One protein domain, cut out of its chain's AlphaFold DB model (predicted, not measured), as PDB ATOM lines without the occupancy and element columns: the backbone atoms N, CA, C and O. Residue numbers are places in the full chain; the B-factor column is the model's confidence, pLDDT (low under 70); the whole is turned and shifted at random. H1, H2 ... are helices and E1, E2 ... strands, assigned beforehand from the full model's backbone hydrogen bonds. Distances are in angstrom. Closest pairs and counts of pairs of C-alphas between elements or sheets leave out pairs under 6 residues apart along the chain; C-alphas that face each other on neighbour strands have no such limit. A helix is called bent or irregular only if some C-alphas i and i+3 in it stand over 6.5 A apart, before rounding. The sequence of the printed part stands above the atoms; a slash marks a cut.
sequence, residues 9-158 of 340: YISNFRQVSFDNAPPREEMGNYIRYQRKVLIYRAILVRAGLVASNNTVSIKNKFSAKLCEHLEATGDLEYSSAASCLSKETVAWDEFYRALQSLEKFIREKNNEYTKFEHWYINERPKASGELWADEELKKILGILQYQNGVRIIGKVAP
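Overview. This is residues 9 to 158 of the 340 residues of an uncharacterized protein of bioreactor metagenome (UniProt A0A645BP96). Helix H5 runs through the body between two helical pairs: H2 and H7, side by side on one side of it, and the hairpin of H3 and H4 on the other. H6 packs on H3, H1 packs on H7, H8 turns away at the far end of H2 and H7, and a tiny two-strand sheet sits at the beginning of H5. The printed part has 150 residues, mostly helix by class, with elements in the order H1 H2 E1 H3 H4 E2 H5 H6 H7 H8; the sheet, order E1 - E2, is antiparallel. The whole is compact, with a radius of gyration of the C-alphas of 15.1 A and spans of 47 by 38 by 29 A.

Along the chain. H1, residues 9 to 14, begins with C-alpha 9 at (115.465, 196.952, 138.692). H2, residues 27 to 46, is the longest helix by residues, 28.4 A. E1 is residues 55 to 57, H3 residues 64 to 71, H4 residues 76 to 85 and E2 residues 89 to 91. H5, residues 92 to 108, spans 24.3 A from C-alpha 92 at (119.114, 218.198, 143.101). H6, residues 111 to 123, spans 16.8 A, and H7, residues 135 to 145, 15.6 A. H8, residues 149 to 158, spans 17.9 A and is irregular, with C-alphas 155 and 158 7.5 A apart; C-alpha 158 is at (103.032, 215.315, 131.826).

Arrangement. H1 touches H7, the hub, which touches four helices; their closest C-alphas, Phe 13 and Ile 140, are 5.3 A apart. H2 touches H7 with residues 36 to 43 alone, at a shallow tilt of 24 degrees, the same way; the closest C-alphas are Lys 36 and Leu 137, 5.9 A. H5 touches H7 with residues 99 to 104 alone, closest at C-alphas Glu 103 and Leu 141, 5.8 A, at 71 degrees, only just about perpendicular. H7 and H8 only just touch, only at the corner, with 3 pairs of C-alphas within 8 A; the closest are Ile 143 and Gly 149, 5.5 A. H2 touches H5 at a steep tilt of 65 degrees, with residues 39 to 46 alone; the closest C-alphas are Ala 42 and Tyr 96, 5.9 A. H2 touches H8 with residues 43 to 46 alone, closest at C-alphas Ile 43 and Val 150, 6.6 A. E1 and E2 are antiparallel, with N 56 and O 90 2.9 A apart, within hydrogen-bond range. H4 touches H5, closest at C-alphas Ala 81 and Ala 98, 4.2 A. H3 and H4 form a helical hairpin, closest at C-alphas Cys 67 and Ala 82, 4.5 A. H6 touches H3 with residues 112 to 116 alone, closest at C-alphas His 69 and Glu 112, 5.4 A. Every O i to N i+4 pair is within hydrogen-bond range in H1 to H6, but 4 of 7 in H7 and 1 of 6 in H8, where 6 of 7 O i to N i+3 pairs are.

Size, cuts and confidence. The C-alphas farthest apart, Glu 123 and Pro 158, are 46.9 A apart. The printed part has no cut. The links H1 to H2, residues 15 to 26, and H6 to H7 are long. The mean pLDDT of the printed part is 90.5, and no printed residue is under 70.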
ATOM      1  N   TYR A   9     115.252 195.686 137.986       75.81
ATOM      2  CA  TYR A   9     115.465 196.952 138.692       75.81
ATOM      3  C   TYR A   9     114.217 197.854 138.721       75.81
ATOM      4  O   TYR A   9     113.968 198.522 139.721       75.81
ATOM      5  N   ILE A  10     113.393 197.830 137.670       79.19
ATOM      6  CA  ILE A  10     112.129 198.576 137.594       79.19
ATOM      7  C   ILE A  10     111.094 197.925 138.503       79.19
ATOM      8  O   ILE A  10     110.447 198.611 139.288       79.19
ATOM      9  N   SER A  11     110.970 196.597 138.439       79.19
ATOM     10  CA  SER A  11     110.098 195.836 139.340       79.19
ATOM     11  C   SER A  11     110.452 196.097 140.808       79.19
ATOM     12  O   SER A  11     109.585 196.437 141.612       79.19
ATOM     13  N   ASN A  12     111.743 196.060 141.137       85.00
ATOM     14  CA  ASN A  12     112.252 196.374 142.468       85.00
ATOM     15  C   ASN A  12     111.904 197.799 142.910       85.00
ATOM     16  O   ASN A  12     111.440 197.978 144.033       85.00
ATOM     17  N   PHE A  13     112.082 198.793 142.038       85.75
ATOM     18  CA  PHE A  13     111.732 200.184 142.329       85.75
ATOM     19  C   PHE A  13     110.227 200.363 142.595       85.75
ATOM     20  O   PHE A  13     109.845 201.109 143.492       85.75
ATOM     21  N   ARG A  14     109.365 199.642 141.865       82.56
ATOM     22  CA  ARG A  14     107.900 199.679 142.043       82.56
ATOM     23  C   ARG A  14     107.409 199.047 143.341       82.56
ATOM     24  O   ARG A  14     106.349 199.423 143.820       82.56
ATOM     25  N   GLN A  15     108.119 198.045 143.852       84.38
ATOM     26  CA  GLN A  15     107.718 197.318 145.063       84.38
ATOM     27  C   GLN A  15     107.922 198.129 146.346       84.38
ATOM     28  O   GLN A  15     107.469 197.708 147.406       84.38
ATOM     29  N   VAL A  16     108.634 199.253 146.273       87.06
ATOM     30  CA  VAL A  16     108.894 200.099 147.434       87.06
ATOM     31  C   VAL A  16     107.632 200.892 147.760       87.06
ATOM     32  O   VAL A  16     107.179 201.701 146.952       87.06
ATOM     33  N   SER A  17     107.074 200.663 148.950       84.81
ATOM     34  CA  SER A  17     105.932 201.419 149.474       84.81
ATOM     35  C   SER A  17     106.404 202.493 150.455       84.81
ATOM     36  O   SER A  17     107.356 202.304 151.213       84.81
ATOM     37  N   PHE A  18     105.705 203.629 150.449       86.81
ATOM     38  CA  PHE A  18     105.903 204.716 151.407       86.81
ATOM     39  C   PHE A  18     104.720 204.880 152.372       86.81
ATOM     40  O   PHE A  18     104.730 205.827 153.159       86.81
ATOM     41  N   ASP A  19     103.742 203.968 152.336       78.81
ATOM     42  CA  ASP A  19     102.461 204.094 153.047       78.81
ATOM     43  C   ASP A  19     102.619 203.960 154.572       78.81
ATOM     44  O   ASP A  19     101.886 204.575 155.343       78.81
ATOM     45  N   ASN A  20     103.630 203.208 155.019       80.25
ATOM     46  CA  ASN A  20     103.886 202.929 156.432       80.25
ATOM     47  C   ASN A  20     105.033 203.794 156.973       80.25
ATOM     48  O   ASN A  20     106.130 203.302 157.250       80.25
ATOM     49  N   ALA A  21     104.800 205.101 157.101       86.44
ATOM     50  CA  ALA A  21     105.767 205.991 157.737       86.44
ATOM     51  C   ALA A  21     105.912 205.638 159.235       86.44
ATOM     52  O   ALA A  21     104.907 205.632 159.951       86.44
ATOM     53  N   PRO A  22     107.131 205.365 159.740       88.31
ATOM     54  CA  PRO A  22     107.327 205.054 161.150       88.31
ATOM     55  C   PRO A  22     107.040 206.281 162.037       88.31
ATOM     56  O   PRO A  22     107.233 207.420 161.586       88.31
ATOM     57  N   PRO A  23     106.629 206.076 163.303       86.81
ATOM     58  CA  PRO A  23     106.388 207.162 164.250       86.81
ATOM     59  C   PRO A  23     107.642 208.021 164.468       86.81
ATOM     60  O   PRO A  23     108.775 207.537 164.382       86.81
ATOM     61  N   ARG A  24     107.467 209.313 164.778       85.50
ATOM     62  CA  ARG A  24     108.601 210.242 164.983       85.50
ATOM     63  C   ARG A  24     109.420 209.901 166.228       85.50
ATOM     64  O   ARG A  24     110.591 210.269 166.314       85.50
ATOM     65  N   GLU A  25     108.806 209.202 167.172       87.44
ATOM     66  CA  GLU A  25     109.402 208.689 168.402       87.44
ATOM     67  C   GLU A  25     110.492 207.650 168.093       87.44
ATOM     68  O   GLU A  25     111.524 207.598 168.768       87.44
ATOM     69  N   GLU A  26     110.332 206.885 167.008       85.12
ATOM     70  CA  GLU A  26     111.325 205.940 166.498       85.12
ATOM     71  C   GLU A  26     112.358 206.643 165.608       85.12
ATOM     72  O   GLU A  26     112.520 206.341 164.423       85.12
ATOM     73  N   MET A  27     113.096 207.595 166.184       84.62
ATOM     74  CA  MET A  27     113.978 208.508 165.444       84.62
ATOM     75  C   MET A  27     114.931 207.800 164.458       84.62
ATOM     76  O   MET A  27     115.176 208.301 163.364       84.62
ATOM     77  N   GLY A  28     115.456 206.617 164.806       86.25
ATOM     78  CA  GLY A  28     116.313 205.827 163.914       86.25
ATOM     79  C   GLY A  28     115.594 205.350 162.645       86.25
ATOM     80  O   GLY A  28     116.089 205.579 161.538       86.25
ATOM     81  N   ASN A  29     114.415 204.746 162.802       87.94
ATOM     82  CA  ASN A  29     113.580 204.269 161.697       87.94
ATOM     83  C   ASN A  29     113.020 205.438 160.888       87.94
ATOM     84  O   ASN A  29     113.045 205.411 159.656       87.94
ATOM     85  N   TYR A  30     112.626 206.514 161.565       90.75
ATOM     86  CA  TYR A  30     112.177 207.747 160.933       90.75
ATOM     87  C   TYR A  30     113.258 208.386 160.054       90.75
ATOM     88  O   TYR A  30     112.984 208.753 158.910       90.75
ATOM     89  N   ILE A  31     114.515 208.450 160.511       91.12
ATOM     90  CA  ILE A  31     115.632 208.953 159.692       91.12
ATOM     91  C   ILE A  31     115.860 208.066 158.459       91.12
ATOM     92  O   ILE A  31     116.070 208.602 157.367       91.12
ATOM     93  N   ARG A  32     115.802 206.734 158.601       91.44
ATOM     94  CA  ARG A  32     115.926 205.805 157.462       91.44
ATOM     95  C   ARG A  32     114.803 206.010 156.448       91.44
ATOM     96  O   ARG A  32     115.085 206.159 155.261       91.44
ATOM     97  N   TYR A  33     113.556 206.105 156.908       93.25
ATOM     98  CA  TYR A  33     112.401 206.389 156.056       93.25
ATOM     99  C   TYR A  33     112.555 207.726 155.319       93.25
ATOM    100  O   TYR A  33     112.442 207.780 154.095       93.25
ATOM    101  N   GLN A  34     112.913 208.800 156.029       93.25
ATOM    102  CA  GLN A  34     113.134 210.108 155.410       93.25
ATOM    103  C   GLN A  34     114.265 210.085 154.378       93.25
ATOM    104  O   GLN A  34     114.161 210.756 153.352       93.25
ATOM    105  N   ARG A  35     115.331 209.311 154.615       94.69
ATOM    106  CA  ARG A  35     116.403 209.105 153.633       94.69
ATOM    107  C   ARG A  35     115.878 208.400 152.379       94.69
ATOM    108  O   ARG A  35     116.185 208.857 151.283       94.69
ATOM    109  N   LYS A  36     115.061 207.350 152.522       94.75
ATOM    110  CA  LYS A  36     114.422 206.662 151.385       94.75
ATOM    111  C   LYS A  36     113.565 207.619 150.555       94.75
ATOM    112  O   LYS A  36     113.765 207.713 149.347       94.75
ATOM    113  N   VAL A  37     112.685 208.388 151.203       93.88
ATOM    114  CA  VAL A  37     111.837 209.399 150.539       93.88
ATOM    115  C   VAL A  37     112.684 210.441 149.805       93.88
ATOM    116  O   VAL A  37     112.394 210.799 148.665       93.88
ATOM    117  N   LEU A  38     113.749 210.925 150.445       94.88
ATOM    118  CA  LEU A  38     114.653 211.919 149.877       94.88
ATOM    119  C   LEU A  38     115.358 211.404 148.609       94.88
ATOM    120  O   LEU A  38     115.411 212.112 147.604       94.88
ATOM    121  N   ILE A  39     115.867 210.173 148.645       95.44
ATOM    122  CA  ILE A  39     116.551 209.533 147.512       95.44
ATOM    123  C   ILE A  39     115.567 209.264 146.371       95.44
ATOM    124  O   ILE A  39     115.865 209.564 145.216       95.44
ATOM    125  N   TYR A  40     114.368 208.777 146.694       93.69
ATOM    126  CA  TYR A  40     113.295 208.587 145.722       93.69
ATOM    127  C   TYR A  40     112.953 209.895 144.997       93.69
ATOM    128  O   TYR A  40     112.926 209.935 143.769       93.69
ATOM    129  N   ARG A  41     112.796 211.001 145.736       92.62
ATOM    130  CA  ARG A  41     112.553 212.331 145.152       92.62
ATOM    131  C   ARG A  41     113.688 212.788 144.238       92.62
ATOM    132  O   ARG A  41     113.406 213.304 143.164       92.62
ATOM    133  N   ALA A  42     114.948 212.560 144.609       94.12
ATOM    134  CA  ALA A  42     116.082 212.909 143.750       94.12
ATOM    135  C   ALA A  42     116.042 212.166 142.402       94.12
ATOM    136  O   ALA A  42     116.326 212.755 141.359       94.12
ATOM    137  N   ILE A  43     115.629 210.895 142.413       92.94
ATOM    138  CA  ILE A  43     115.429 210.092 141.199       92.94
ATOM    139  C   ILE A  43     114.288 210.657 140.347       92.94
ATOM    140  O   ILE A  43     114.453 210.792 139.136       92.94
ATOM    141  N   LEU A  44     113.162 211.040 140.961       91.69
ATOM    142  CA  LEU A  44     112.046 211.671 140.249       91.69
ATOM    143  C   LEU A  44     112.465 212.983 139.572       91.69
ATOM    144  O   LEU A  44     112.176 213.190 138.395       91.69
ATOM    145  N   VAL A  45     113.197 213.845 140.282       92.44
ATOM    146  CA  VAL A  45     113.686 215.113 139.718       92.44
ATOM    147  C   VAL A  45     114.626 214.857 138.547       92.44
ATOM    148  O   VAL A  45     114.491 215.476 137.491       92.44
ATOM    149  N   ARG A  46     115.538 213.886 138.672       91.94
ATOM    150  CA  ARG A  46     116.417 213.506 137.558       91.94
ATOM    151  C   ARG A  46     115.646 212.958 136.355       91.94
ATOM    152  O   ARG A  46     116.093 213.161 135.224       91.94
ATOM    153  N   ALA A  47     114.519 212.290 136.594       90.75
ATOM    154  CA  ALA A  47     113.616 211.789 135.560       90.75
ATOM    155  C   ALA A  47     112.843 212.897 134.825       90.75
ATOM    156  O   ALA A  47     112.171 212.605 133.840       90.75
ATOM    157  N   GLY A  48     112.968 214.158 135.251       90.06
ATOM    158  CA  GLY A  48     112.313 215.305 134.626       90.06
ATOM    159  C   GLY A  48     111.002 215.710 135.296       90.06
ATOM    160  O   GLY A  48     110.286 216.542 134.746       90.06
ATOM    161  N   LEU A  49     110.677 215.150 136.467       90.44
ATOM    162  CA  LEU A  49     109.544 215.624 137.258       90.44
ATOM    163  C   LEU A  49     109.912 216.944 137.946       90.44
ATOM    164  O   LEU A  49     111.034 217.134 138.420       90.44
ATOM    165  N   VAL A  50     108.944 217.855 138.014       88.06
ATOM    166  CA  VAL A  50     109.140 219.187 138.590       88.06
ATOM    167  C   VAL A  50     109.222 219.087 140.113       88.06
ATOM    168  O   VAL A  50     108.319 218.564 140.765       88.06
ATOM    169  N   ALA A  51     110.309 219.602 140.690       87.44
ATOM    170  CA  ALA A  51     110.397 219.852 142.123       87.44
ATOM    171  C   ALA A  51     109.838 221.236 142.454       87.44
ATOM    172  O   ALA A  51     110.032 222.184 141.699       87.44
ATOM    173  N   SER A  52     109.246 221.374 143.640       83.56
ATOM    174  CA  SER A  52     108.800 222.673 144.154       83.56
ATOM    175  C   SER A  52     109.950 223.651 144.418       83.56
ATOM    176  O   SER A  52     109.756 224.859 144.357       83.56
ATOM    177  N   ASN A  53     111.154 223.141 144.697       86.94
ATOM    178  CA  ASN A  53     112.360 223.928 144.948       86.94
ATOM    179  C   ASN A  53     113.559 223.340 144.197       86.94
ATOM    180  O   ASN A  53     113.675 222.122 144.072       86.94
ATOM    181  N   ASN A  54     114.508 224.194 143.799       87.56
ATOM    182  CA  ASN A  54     115.752 223.780 143.128       87.56
ATOM    183  C   ASN A  54     116.753 223.074 144.061       87.56
ATOM    184  O   ASN A  54     117.669 222.389 143.599       87.56
ATOM    185  N   THR A  55     116.587 223.251 145.371       93.38
ATOM    186  CA  THR A  55     117.450 222.677 146.404       93.38
ATOM    187  C   THR A  55     116.650 221.846 147.391       93.38
ATOM    188  O   THR A  55     115.468 222.104 147.626       93.38
ATOM    189  N   VAL A  56     117.320 220.898 148.037       94.75
ATOM    190  CA  VAL A  56     116.735 220.023 149.050       94.75
ATOM    191  C   VAL A  56     117.585 219.998 150.312       94.75
ATOM    192  O   VAL A  56     118.814 220.014 150.249       94.75
ATOM    193  N   SER A  57     116.927 219.952 151.472       95.38
ATOM    194  CA  SER A  57     117.618 219.756 152.743       95.38
ATOM    195  C   SER A  57     117.910 218.275 152.972       95.38
ATOM    196  O   SER A  57     117.005 217.438 152.968       95.38
ATOM    197  N   ILE A  58     119.180 217.970 153.223       95.25
ATOM    198  CA  ILE A  58     119.675 216.625 153.555       95.25
ATOM    199  C   ILE A  58     120.227 216.558 154.987       95.25
ATOM    200  O   ILE A  58     120.862 215.577 155.386       95.25
ATOM    201  N   LYS A  59     119.936 217.592 155.785       92.94
ATOM    202  CA  LYS A  59     120.381 217.742 157.168       92.94
ATOM    203  C   LYS A  59     120.096 216.486 157.989       92.94
ATOM    204  O   LYS A  59     118.960 216.003 158.066       92.94
ATOM    205  N   ASN A  60     121.145 215.978 158.634       90.50
ATOM    206  CA  ASN A  60     121.113 214.799 159.500       90.50
ATOM    207  C   ASN A  60     120.586 213.518 158.817       90.50
ATOM    208  O   ASN A  60     120.118 212.610 159.505       90.50
ATOM    209  N   LYS A  61     120.616 213.424 157.478       93.56
ATOM    210  CA  LYS A  61     120.225 212.196 156.755       93.56
ATOM    211  C   LYS A  61     121.401 211.262 156.514       93.56
ATOM    212  O   LYS A  61     121.205 210.044 156.511       93.56
ATOM    213  N   PHE A  62     122.605 211.811 156.395       94.81
ATOM    214  CA  PHE A  62     123.855 211.083 156.199       94.81
ATOM    215  C   PHE A  62     124.791 211.380 157.375       94.81
ATOM    216  O   PHE A  62     124.896 212.517 157.823       94.81
ATOM    217  N   SER A  63     125.399 210.343 157.951       93.31
ATOM    218  CA  SER A  63     126.270 210.485 159.125       93.31
ATOM    219  C   SER A  63     127.668 210.948 158.723       93.31
ATOM    220  O   SER A  63     128.180 210.481 157.709       93.31
ATOM    221  N   ALA A  64     128.333 211.739 159.572       94.44
ATOM    222  CA  ALA A  64     129.741 212.115 159.381       94.44
ATOM    223  C   ALA A  64     130.639 210.886 159.142       94.44
ATOM    224  O   ALA A  64     131.405 210.864 158.189       94.44
ATOM    225  N   LYS A  65     130.412 209.797 159.893       95.38
ATOM    226  CA  LYS A  65     131.126 208.523 159.720       95.38
ATOM    227  C   LYS A  65     131.017 207.925 158.310       95.38
ATOM    228  O   LYS A  65     131.961 207.316 157.831       95.38
ATOM    229  N   LEU A  66     129.876 208.102 157.637       95.50
ATOM    230  CA  LEU A  66     129.711 207.638 156.254       95.50
ATOM    231  C   LEU A  66     130.583 208.468 155.309       95.50
ATOM    232  O   LEU A  66     131.220 207.917 154.421       95.50
ATOM    233  N   CYS A  67     130.611 209.786 155.516       95.62
ATOM    234  CA  CYS A  67     131.410 210.708 154.713       95.62
ATOM    235  C   CYS A  67     132.912 210.451 154.911       95.62
ATOM    236  O   CYS A  67     133.633 210.358 153.927       95.62
ATOM    237  N   GLU A  68     133.354 210.212 156.152       96.56
ATOM    238  CA  GLU A  68     134.738 209.819 156.468       96.56
ATOM    239  C   GLU A  68     135.165 208.560 155.697       96.56
ATOM    240  O   GLU A  68     136.235 208.538 155.098       96.56
ATOM    241  N   HIS A  69     134.332 207.512 155.676       96.12
ATOM    242  CA  HIS A  69     134.659 206.276 154.955       96.12
ATOM    243  C   HIS A  69     134.590 206.424 153.431       96.12
ATOM    244  O   HIS A  69     135.341 205.753 152.728       96.12
ATOM    245  N   LEU A  70     133.735 207.307 152.910       94.62
ATOM    246  CA  LEU A  70     133.748 207.670 151.492       94.62
ATOM    247  C   LEU A  70     135.065 208.368 151.118       94.62
ATOM    248  O   LEU A  70     135.694 207.979 150.138       94.62
ATOM    249  N   GLU A  71     135.530 209.334 151.911       94.50
ATOM    250  CA  GLU A  71     136.812 210.030 151.693       94.50
ATOM    251  C   GLU A  71     138.018 209.093 151.857       94.50
ATOM    252  O   GLU A  71     138.971 209.154 151.079       94.50
ATOM    253  N   ALA A  72     137.957 208.165 152.818       94.56
ATOM    254  CA  ALA A  72     139.023 207.201 153.096       94.56
ATOM    255  C   ALA A  72     139.306 206.229 151.938       94.56
ATOM    256  O   ALA A  72     140.353 205.583 151.922       94.56
ATOM    257  N   THR A  73     138.409 206.130 150.953       92.00
ATOM    258  CA  THR A  73     138.660 205.354 149.730       92.00
ATOM    259  C   THR A  73     139.795 205.928 148.879       92.00
ATOM    260  O   THR A  73     140.401 205.186 148.108       92.00
ATOM    261  N   GLY A  74     140.070 207.233 148.989       88.75
ATOM    262  CA  GLY A  74     141.039 207.943 148.151       88.75
ATOM    263  C   GLY A  74     140.581 208.196 146.709       88.75
ATOM    264  O   GLY A  74     141.364 208.725 145.921       88.75
ATOM    265  N   ASP A  75     139.340 207.847 146.347       92.62
ATOM    266  CA  ASP A  75     138.765 208.160 145.035       92.62
ATOM    267  C   ASP A  75     138.185 209.585 145.038       92.62
ATOM    268  O   ASP A  75     137.467 209.993 145.963       92.62
ATOM    269  N   LEU A  76     138.468 210.348 143.981       93.69
ATOM    270  CA  LEU A  76     137.922 211.691 143.791       93.69
ATOM    271  C   LEU A  76     136.389 211.665 143.684       93.69
ATOM    272  O   LEU A  76     135.723 212.574 144.186       93.69
ATOM    273  N   GLU A  77     135.828 210.617 143.073       94.06
ATOM    274  CA  GLU A  77     134.386 210.411 142.940       94.06
ATOM    275  C   GLU A  77     133.720 210.309 144.326       94.06
ATOM    276  O   GLU A  77     132.789 211.057 144.635       94.06
ATOM    277  N   TYR A  78     134.241 209.439 145.198       95.38
ATOM    278  CA  TYR A  78     133.706 209.238 146.548       95.38
ATOM    279  C   TYR A  78     133.947 210.449 147.460       95.38
ATOM    280  O   TYR A  78     133.067 210.807 148.245       95.38
ATOM    281  N   SER A  79     135.075 211.143 147.300       94.62
ATOM    282  CA  SER A  79     135.370 212.384 148.033       94.62
ATOM    283  C   SER A  79     134.394 213.511 147.669       94.62
ATOM    284  O   SER A  79     133.880 214.212 148.544       94.62
ATOM    285  N   SER A  80     134.058 213.661 146.381       95.25
ATOM    286  CA  SER A  80     133.038 214.622 145.944       95.25
ATOM    287  C   SER A  80     131.656 214.269 146.500       95.25
ATOM    288  O   SER A  80     130.901 215.165 146.887       95.25
ATOM    289  N   ALA A  81     131.317 212.978 146.564       95.94
ATOM    290  CA  ALA A  81     130.065 212.523 147.156       95.94
ATOM    291  C   ALA A  81     130.008 212.825 148.663       95.94
ATOM    292  O   ALA A  81     129.002 213.351 149.131       95.94
ATOM    293  N   ALA A  82     131.085 212.580 149.414       96.12
ATOM    294  CA  ALA A  82     131.177 212.912 150.838       96.12
ATOM    295  C   ALA A  82     131.001 214.419 151.106       96.12
ATOM    296  O   ALA A  82     130.226 214.819 151.983       96.12
ATOM    297  N   SER A  83     131.642 215.263 150.294       96.19
ATOM    298  CA  SER A  83     131.484 216.719 150.374       96.19
ATOM    299  C   SER A  83     130.040 217.162 150.112       96.19
ATOM    300  O   SER A  83     129.522 218.033 150.806       96.19
ATOM    301  N   CYS A  84     129.343 216.536 149.158       96.31
ATOM    302  CA  CYS A  84     127.923 216.801 148.931       96.31
ATOM    303  C   CYS A  84     127.055 216.314 150.104       96.31
ATOM    304  O   CYS A  84     126.204 217.060 150.584       96.31
ATOM    305  N   LEU A  85     127.245 215.074 150.569       96.31
ATOM    306  CA  LEU A  85     126.395 214.423 151.578       96.31
ATOM    307  C   LEU A  85     126.554 215.005 152.993       96.31
ATOM    308  O   LEU A  85     125.685 214.783 153.838       96.31
ATOM    309  N   SER A  86     127.628 215.756 153.247       95.88
ATOM    310  CA  SER A  86     127.882 216.453 154.516       95.88
ATOM    311  C   SER A  86     127.219 217.835 154.619       95.88
ATOM    312  O   SER A  86     127.128 218.387 155.718       95.88
ATOM    313  N   LYS A  87     126.717 218.400 153.513       95.62
ATOM    314  CA  LYS A  87     126.028 219.705 153.498       95.62
ATOM    315  C   LYS A  87     124.642 219.618 154.142       95.62
ATOM    316  O   LYS A  87     123.994 218.579 154.127       95.62
ATOM    317  N   GLU A  88     124.118 220.736 154.653       95.25
ATOM    318  CA  GLU A  88     122.726 220.773 155.135       95.25
ATOM    319  C   GLU A  88     121.701 220.867 153.993       95.25
ATOM    320  O   GLU A  88     120.591 220.338 154.111       95.25
ATOM    321  N   THR A  89     122.071 221.546 152.901       95.94
ATOM    322  CA  THR A  89     121.228 221.814 151.726       95.94
ATOM    323  C   THR A  89     122.057 221.680 150.454       95.94
ATOM    324  O   THR A  89     123.197 222.140 150.414       95.94
ATOM    325  N   VAL A  90     121.487 221.057 149.421       96.50
ATOM    326  CA  VAL A  90     122.168 220.741 148.152       96.50
ATOM    327  C   VAL A  90     121.242 220.946 146.957       96.50
ATOM    328  O   VAL A  90     120.019 220.855 147.088       96.50
ATOM    329  N   ALA A  91     121.815 221.215 145.784       96.50
ATOM    330  CA  ALA A  91     121.068 221.196 144.527       96.50
ATOM    331  C   ALA A  91     120.709 219.752 144.137       96.50
ATOM    332  O   ALA A  91     121.482 218.829 144.396       96.50
ATOM    333  N   TRP A  92     119.564 219.547 143.479       95.31
ATOM    334  CA  TRP A  92     119.114 218.198 143.101       95.31
ATOM    335  C   TRP A  92     120.092 217.447 142.195       95.31
ATOM    336  O   TRP A  92     120.290 216.250 142.384       95.31
ATOM    337  N   ASP A  93     120.717 218.134 141.237       93.31
ATOM    338  CA  ASP A  93     121.678 217.511 140.319       93.31
ATOM    339  C   ASP A  93     122.970 217.090 141.035       93.31
ATOM    340  O   ASP A  93     123.456 215.977 140.842       93.31
ATOM    341  N   GLU A  94     123.482 217.944 141.929       95.62
ATOM    342  CA  GLU A  94     124.639 217.625 142.773       95.62
ATOM    343  C   GLU A  94     124.340 216.409 143.657       95.62
ATOM    344  O   GLU A  94     125.118 215.455 143.710       95.62
ATOM    345  N   PHE A  95     123.161 216.409 144.282       96.75
ATOM    346  CA  PHE A  95     122.721 215.318 145.135       96.75
ATOM    347  C   PHE A  95     122.562 214.011 144.358       96.75
ATOM    348  O   PHE A  95     123.031 212.972 144.812       96.75
ATOM    349  N   TYR A  96     121.968 214.053 143.164       94.75
ATOM    350  CA  TYR A  96     121.824 212.878 142.308       94.75
ATOM    351  C   TYR A  96     123.182 212.242 141.977       94.75
ATOM    352  O   TYR A  96     123.329 211.028 142.116       94.75
ATOM    353  N   ARG A  97     124.194 213.040 141.609       94.81
ATOM    354  CA  ARG A  97     125.552 212.529 141.338       94.81
ATOM    355  C   ARG A  97     126.162 211.871 142.575       94.81
ATOM    356  O   ARG A  97     126.678 210.763 142.478       94.81
ATOM    357  N   ALA A  98     126.024 212.500 143.744       96.56
ATOM    358  CA  ALA A  98     126.487 211.918 145.003       96.56
ATOM    359  C   ALA A  98     125.784 210.586 145.328       96.56
ATOM    360  O   ALA A  98     126.412 209.673 145.862       96.56
ATOM    361  N   LEU A  99     124.501 210.440 144.971       96.38
ATOM    362  CA  LEU A  99     123.761 209.186 145.131       96.38
ATOM    363  C   LEU A  99     124.239 208.080 144.187       96.38
ATOM    364  O   LEU A  99     124.226 206.920 144.592       96.38
ATOM    365  N   GLN A 100     124.684 208.405 142.970       94.62
ATOM    366  CA  GLN A 100     125.279 207.413 142.063       94.62
ATOM    367  C   GLN A 100     126.574 206.845 142.648       94.62
ATOM    368  O   GLN A 100     126.761 205.629 142.686       94.62
ATOM    369  N   SER A 101     127.434 207.712 143.178       95.31
ATOM    370  CA  SER A 101     128.671 207.286 143.832       95.31
ATOM    371  C   SER A 101     128.389 206.534 145.135       95.31
ATOM    372  O   SER A 101     129.040 205.536 145.425       95.31
ATOM    373  N   LEU A 102     127.373 206.937 145.904       95.50
ATOM    374  CA  LEU A 102     126.941 206.205 147.095       95.50
ATOM    375  C   LEU A 102     126.403 204.804 146.758       95.50
ATOM    376  O   LEU A 102     126.719 203.844 147.457       95.50
ATOM    377  N   GLU A 103     125.604 204.670 145.700       95.12
ATOM    378  CA  GLU A 103     125.141 203.371 145.202       95.12
ATOM    379  C   GLU A 103     126.330 202.472 144.861       95.12
ATOM    380  O   GLU A 103     126.408 201.344 145.353       95.12
ATOM    381  N   LYS A 104     127.290 203.002 144.095       94.62
ATOM    382  CA  LYS A 104     128.512 202.296 143.704       94.62
ATOM    383  C   LYS A 104     129.317 201.852 144.931       94.62
ATOM    384  O   LYS A 104     129.697 200.685 145.010       94.62
ATOM    385  N   PHE A 105     129.474 202.735 145.919       94.62
ATOM    386  CA  PHE A 105     130.151 202.464 147.192       94.62
ATOM    387  C   PHE A 105     129.517 201.288 147.956       94.62
ATOM    388  O   PHE A 105     130.226 200.396 148.422       94.62
ATOM    389  N   ILE A 106     128.181 201.247 148.028       93.88
ATOM    390  CA  ILE A 106     127.422 200.166 148.680       93.88
ATOM    391  C   ILE A 106     127.534 198.856 147.884       93.88
ATOM    392  O   ILE A 106     127.725 197.782 148.459       93.88
ATOM    393  N   ARG A 107     127.405 198.926 146.555       92.56
ATOM    394  CA  ARG A 107     127.371 197.757 145.665       92.56
ATOM    395  C   ARG A 107     128.718 197.054 145.563       92.56
ATOM    396  O   ARG A 107     128.759 195.825 145.575       92.56
ATOM    397  N   GLU A 108     129.805 197.811 145.450       89.31
ATOM    398  CA  GLU A 108     131.160 197.260 145.325       89.31
ATOM    399  C   GLU A 108     131.638 196.589 146.614       89.31
ATOM    400  O   GLU A 108     132.606 195.831 146.571       89.31
ATOM    401  N   LYS A 109     130.955 196.834 147.748       80.38
ATOM    402  CA  LYS A 109     131.331 196.331 149.077       80.38
ATOM    403  C   LYS A 109     132.826 196.496 149.333       80.38
ATOM    404  O   LYS A 109     133.506 195.575 149.787       80.38
ATOM    405  N   ASN A 110     133.352 197.671 148.995       82.38
ATOM    406  CA  ASN A 110     134.763 197.943 149.200       82.38
ATOM    407  C   ASN A 110     135.110 197.852 150.702       82.38
ATOM    408  O   ASN A 110     134.238 197.794 151.580       82.38
ATOM    409  N   ASN A 111     136.408 197.802 151.002       90.50
ATOM    410  CA  ASN A 111     136.875 197.641 152.378       90.50
ATOM    411  C   ASN A 111     136.318 198.745 153.299       90.50
ATOM    412  O   ASN A 111     135.930 198.476 154.430       90.50
ATOM    413  N   GLU A 112     136.204 199.974 152.791       93.56
ATOM    414  CA  GLU A 112     135.699 201.111 153.563       93.56
ATOM    415  C   GLU A 112     134.191 201.045 153.841       93.56
ATOM    416  O   GLU A 112     133.778 201.303 154.970       93.56
ATOM    417  N   TYR A 113     133.364 200.618 152.883       94.31
ATOM    418  CA  TYR A 113     131.936 200.388 153.112       94.31
ATOM    419  C   TYR A 113     131.725 199.259 154.118       94.31
ATOM    420  O   TYR A 113     130.904 199.388 155.021       94.31
ATOM    421  N   THR A 114     132.503 198.178 154.018       93.88
ATOM    422  CA  THR A 114     132.413 197.048 154.958       93.88
ATOM    423  C   THR A 114     132.766 197.480 156.386       93.88
ATOM    424  O   THR A 114     132.063 197.117 157.330       93.88
ATOM    425  N   LYS A 115     133.806 198.307 156.559       94.94
ATOM    426  CA  LYS A 115     134.158 198.906 157.861       94.94
ATOM    427  C   LYS A 115     133.055 199.824 158.382       94.94
ATOM    428  O   LYS A 115     132.682 199.729 159.550       94.94
ATOM    429  N   PHE A 116     132.511 200.681 157.520       95.94
ATOM    430  CA  PHE A 116     131.403 201.560 157.873       95.94
ATOM    431  C   PHE A 116     130.164 200.769 158.313       95.94
ATOM    432  O   PHE A 116     129.539 201.105 159.320       95.94
ATOM    433  N   GLU A 117     129.807 199.719 157.577       94.38
ATOM    434  CA  GLU A 117     128.658 198.868 157.867       94.38
ATOM    435  C   GLU A 117     128.858 198.111 159.186       94.38
ATOM    436  O   GLU A 117     127.959 198.122 160.026       94.38
ATOM    437  N   HIS A 118     130.057 197.569 159.434       94.25
ATOM    438  CA  HIS A 118     130.414 196.978 160.727       94.25
ATOM    439  C   HIS A 118     130.226 197.973 161.878       94.25
ATOM    440  O   HIS A 118     129.536 197.671 162.855       94.25
ATOM    441  N   TRP A 119     130.772 199.185 161.747       95.19
ATOM    442  CA  TRP A 119     130.593 200.237 162.744       95.19
ATOM    443  C   TRP A 119     129.111 200.585 162.949       95.19
ATOM    444  O   TRP A 119     128.649 200.724 164.083       95.19
ATOM    445  N   TYR A 120     128.341 200.698 161.865       93.25
ATOM    446  CA  TYR A 120     126.929 201.075 161.921       93.25
ATOM    447  C   TYR A 120     126.069 200.040 162.658       93.25
ATOM    448  O   TYR A 120     125.163 200.425 163.404       93.25
ATOM    449  N   ILE A 121     126.359 198.754 162.446       93.25
ATOM    450  CA  ILE A 121     125.631 197.618 163.024       93.25
ATOM    451  C   ILE A 121     126.044 197.365 164.476       93.25
ATOM    452  O   ILE A 121     125.180 197.063 165.295       93.25
ATOM    453  N   ASN A 122     127.339 197.487 164.791       92.25
ATOM    454  CA  ASN A 122     127.894 196.977 166.049       92.25
ATOM    455  C   ASN A 122     128.352 198.071 167.024       92.25
ATOM    456  O   ASN A 122     128.216 197.909 168.233       92.25
ATOM    457  N   GLU A 123     128.914 199.176 166.531       90.31
ATOM    458  CA  GLU A 123     129.683 200.126 167.356       90.31
ATOM    459  C   GLU A 123     128.974 201.470 167.564       90.31
ATOM    460  O   GLU A 123     129.309 202.238 168.471       90.31
ATOM    461  N   ARG A 124     127.980 201.788 166.728       89.62
ATOM    462  CA  ARG A 124     127.225 203.038 166.825       89.62
ATOM    463  C   ARG A 124     126.436 203.107 168.145       89.62
ATOM    464  O   ARG A 124     125.810 202.125 168.546       89.62
ATOM    465  N   PRO A 125     126.320 204.292 168.777       83.38
ATOM    466  CA  PRO A 125     125.386 204.486 169.881       83.38
ATOM    467  C   PRO A 125     123.959 204.059 169.504       83.38
ATOM    468  O   PRO A 125     123.409 204.525 168.497       83.38
ATOM    469  N   LYS A 126     123.364 203.187 170.331       83.06
ATOM    470  CA  LYS A 126     122.038 202.579 170.105       83.06
ATOM    471  C   LYS A 126     121.939 201.894 168.733       83.06
ATOM    472  O   LYS A 126     120.997 202.153 167.978       83.06
ATOM    473  N   ALA A 127     122.942 201.094 168.376       83.88
ATOM    474  CA  ALA A 127     122.902 200.308 167.152       83.88
ATOM    475  C   ALA A 127     121.727 199.318 167.196       83.88
ATOM    476  O   ALA A 127     121.494 198.672 168.215       83.88
ATOM    477  N   SER A 128     120.969 199.230 166.101       84.00
ATOM    478  CA  SER A 128     119.823 198.318 166.009       84.00
ATOM    479  C   SER A 128     120.204 196.919 165.524       84.00
ATOM    480  O   SER A 128     119.348 196.045 165.483       84.00
ATOM    481  N   GLY A 129     121.462 196.707 165.121       87.38
ATOM    482  CA  GLY A 129     121.905 195.478 164.458       87.38
ATOM    483  C   GLY A 129     121.494 195.378 162.981       87.38
ATOM    484  O   GLY A 129     121.795 194.388 162.324       87.38
ATOM    485  N   GLU A 130     120.817 196.390 162.437       89.12
ATOM    486  CA  GLU A 130     120.362 196.394 161.045       89.12
ATOM    487  C   GLU A 130     121.351 197.104 160.122       89.12
ATOM    488  O   GLU A 130     122.041 198.050 160.516       89.12
ATOM    489  N   LEU A 131     121.343 196.693 158.855       91.94
ATOM    490  CA  LEU A 131     122.149 197.298 157.799       91.94
ATOM    491  C   LEU A 131     121.832 198.792 157.636       91.94
ATOM    492  O   LEU A 131     120.704 199.249 157.847       91.94
ATOM    493  N   TRP A 132     122.836 199.571 157.222       93.12
ATOM    494  CA  TRP A 132     122.640 200.997 156.938       93.12
ATOM    495  C   TRP A 132     121.697 201.220 155.755       93.12
ATOM    496  O   TRP A 132     120.837 202.108 155.815       93.12
ATOM    497  N   ALA A 133     121.870 200.414 154.705       92.75
ATOM    498  CA  ALA A 133     120.947 200.310 153.589       92.75
ATOM    499  C   ALA A 133     120.095 199.051 153.755       92.75
ATOM    500  O   ALA A 133     120.590 197.934 153.597       92.75
ATOM    501  N   ASP A 134     118.816 199.251 154.069       91.25
ATOM    502  CA  ASP A 134     117.816 198.187 154.032       91.25
ATOM    503  C   ASP A 134     117.546 197.744 152.580       91.25
ATOM    504  O   ASP A 134     117.990 198.370 151.610       91.25
ATOM    505  N   GLU A 135     116.837 196.628 152.416       90.94
ATOM    506  CA  GLU A 135     116.562 196.068 151.090       90.94
ATOM    507  C   GLU A 135     115.758 197.030 150.206       90.94
ATOM    508  O   GLU A 135     116.018 197.135 149.011       90.94
ATOM    509  N   GLU A 136     114.830 197.799 150.776       91.62
ATOM    510  CA  GLU A 136     114.074 198.810 150.029       91.62
ATOM    511  C   GLU A 136     114.959 199.960 149.541       91.62
ATOM    512  O   GLU A 136     114.853 200.368 148.383       91.62
ATOM    513  N   LEU A 137     115.871 200.463 150.376       93.12
ATOM    514  CA  LEU A 137     116.811 201.505 149.979       93.12
ATOM    515  C   LEU A 137     117.741 201.007 148.871       93.12
ATOM    516  O   LEU A 137     117.984 201.739 147.912       93.12
ATOM    517  N   LYS A 138     118.217 199.758 148.957       92.81
ATOM    518  CA  LYS A 138     119.002 199.134 147.879       92.81
ATOM    519  C   LYS A 138     118.196 199.022 146.586       92.81
ATOM    520  O   LYS A 138     118.738 199.309 145.524       92.81
ATOM    521  N   LYS A 139     116.909 198.660 146.655       91.75
ATOM    522  CA  LYS A 139     116.015 198.623 145.483       91.75
ATOM    523  C   LYS A 139     115.849 200.006 144.845       91.75
ATOM    524  O   LYS A 139     115.922 200.103 143.621       91.75
ATOM    525  N   ILE A 140     115.678 201.064 145.648       92.62
ATOM    526  CA  ILE A 140     115.606 202.449 145.152       92.62
ATOM    527  C   ILE A 140     116.921 202.836 144.474       92.62
ATOM    528  O   ILE A 140     116.910 203.286 143.333       92.62
ATOM    529  N   LEU A 141     118.050 202.663 145.164       92.62
ATOM    530  CA  LEU A 141     119.367 203.040 144.646       92.62
ATOM    531  C   LEU A 141     119.748 202.224 143.408       92.62
ATOM    532  O   LEU A 141     120.342 202.771 142.488       92.62
ATOM    533  N   GLY A 142     119.343 200.957 143.326       90.44
ATOM    534  CA  GLY A 142     119.661 200.070 142.207       90.44
ATOM    535  C   GLY A 142     119.192 200.579 140.841       90.44
ATOM    536  O   GLY A 142     119.790 200.225 139.827       90.44
ATOM    537  N   ILE A 143     118.184 201.462 140.778       89.38
ATOM    538  CA  ILE A 143     117.784 202.093 139.509       89.38
ATOM    539  C   ILE A 143     118.880 203.002 138.932       89.38
ATOM    540  O   ILE A 143     118.959 203.165 137.715       89.38
ATOM    541  N   LEU A 144     119.742 203.560 139.789       89.56
ATOM    542  CA  LEU A 144     120.827 204.472 139.417       89.56
ATOM    543  C   LEU A 144     121.948 203.773 138.640       89.56
ATOM    544  O   LEU A 144     122.700 204.443 137.932       89.56
ATOM    545  N   GLN A 145     122.034 202.440 138.735       86.56
ATOM    546  CA  GLN A 145     122.985 201.625 137.973       86.56
ATOM    547  C   GLN A 145     122.702 201.669 136.465       86.56
ATOM    548  O   GLN A 145     123.598 201.454 135.649       86.56
ATOM    549  N   TYR A 146     121.452 201.934 136.078       82.88
ATOM    550  CA  TYR A 146     120.996 201.822 134.700       82.88
ATOM    551  C   TYR A 146     120.683 203.201 134.128       82.88
ATOM    552  O   TYR A 146     119.717 203.847 134.530       82.88
ATOM    553  N   GLN A 147     121.438 203.624 133.108       70.12
ATOM    554  CA  GLN A 147     121.237 204.923 132.444       70.12
ATOM    555  C   GLN A 147     119.793 205.132 131.950       70.12
ATOM    556  O   GLN A 147     119.273 206.244 132.003       70.12
ATOM    557  N   ASN A 148     119.124 204.061 131.510       76.62
ATOM    558  CA  ASN A 148     117.745 204.123 131.021       76.62
ATOM    559  C   ASN A 148     116.684 204.019 132.129       76.62
ATOM    560  O   ASN A 148     115.535 204.375 131.876       76.62
ATOM    561  N   GLY A 149     117.032 203.578 133.342       77.25
ATOM    562  CA  GLY A 149     116.040 203.326 134.393       77.25
ATOM    563  C   GLY A 149     115.311 204.591 134.832       77.25
ATOM    564  O   GLY A 149     114.084 204.617 134.906       77.25
ATOM    565  N   VAL A 150     116.059 205.680 135.002       83.44
ATOM    566  CA  VAL A 150     115.504 206.994 135.353       83.44
ATOM    567  C   VAL A 150     114.684 207.592 134.200       83.44
ATOM    568  O   VAL A 150     113.658 208.227 134.428       83.44
ATOM    569  N   ARG A 151     115.073 207.340 132.942       82.50
ATOM    570  CA  ARG A 151     114.369 207.865 131.758       82.50
ATOM    571  C   ARG A 151     112.952 207.304 131.622       82.50
ATOM    572  O   ARG A 151     112.063 208.014 131.162       82.50
ATOM    573  N   ILE A 152     112.737 206.048 132.011       80.69
ATOM    574  CA  ILE A 152     111.420 205.405 131.925       80.69
ATOM    575  C   ILE A 152     110.435 206.064 132.899       80.69
ATOM    576  O   ILE A 152     109.276 206.259 132.538       80.69
ATOM    577  N   ILE A 153     110.899 206.479 134.086       84.19
ATOM    578  CA  ILE A 153     110.082 207.234 135.048       84.19
ATOM    579  C   ILE A 153     109.590 208.540 134.418       84.19
ATOM    580  O   ILE A 153     108.422 208.875 134.562       84.19
ATOM    581  N   GLY A 154     110.433 209.235 133.651       84.00
ATOM    582  CA  GLY A 154     110.097 210.525 133.040       84.00
ATOM    583  C   GLY A 154     108.881 210.514 132.107       84.00
ATOM    584  O   GLY A 154     108.302 211.568 131.860       84.00
ATOM    585  N   LYS A 155     108.436 209.339 131.634       81.69
ATOM    586  CA  LYS A 155     107.220 209.198 130.813       81.69
ATOM    587  C   LYS A 155     105.947 209.678 131.534       81.69
ATOM    588  O   LYS A 155     105.005 210.056 130.852       81.69
ATOM    589  N   VAL A 156     105.923 209.686 132.874       79.81
ATOM    590  CA  VAL A 156     104.764 210.150 133.675       79.81
ATOM    591  C   VAL A 156     104.737 211.664 133.885       79.81
ATOM    592  O   VAL A 156     103.769 212.178 134.439       79.81
ATOM    593  N   ALA A 157     105.810 212.381 133.530       83.56
ATOM    594  CA  ALA A 157     105.968 213.790 133.883       83.56
ATOM    595  C   ALA A 157     104.796 214.690 133.433       83.56
ATOM    596  O   ALA A 157     104.402 215.536 134.233       83.56
ATOM    597  N   PRO A 158     104.183 214.506 132.240       82.75
ATOM    598  CA  PRO A 158     103.032 215.315 131.826       82.75
ATOM    599  C   PRO A 158     101.791 215.152 132.716       82.75
ATOM    600  O   PRO A 158     100.940 216.034 132.733       82.75
TER     601      PRO A 158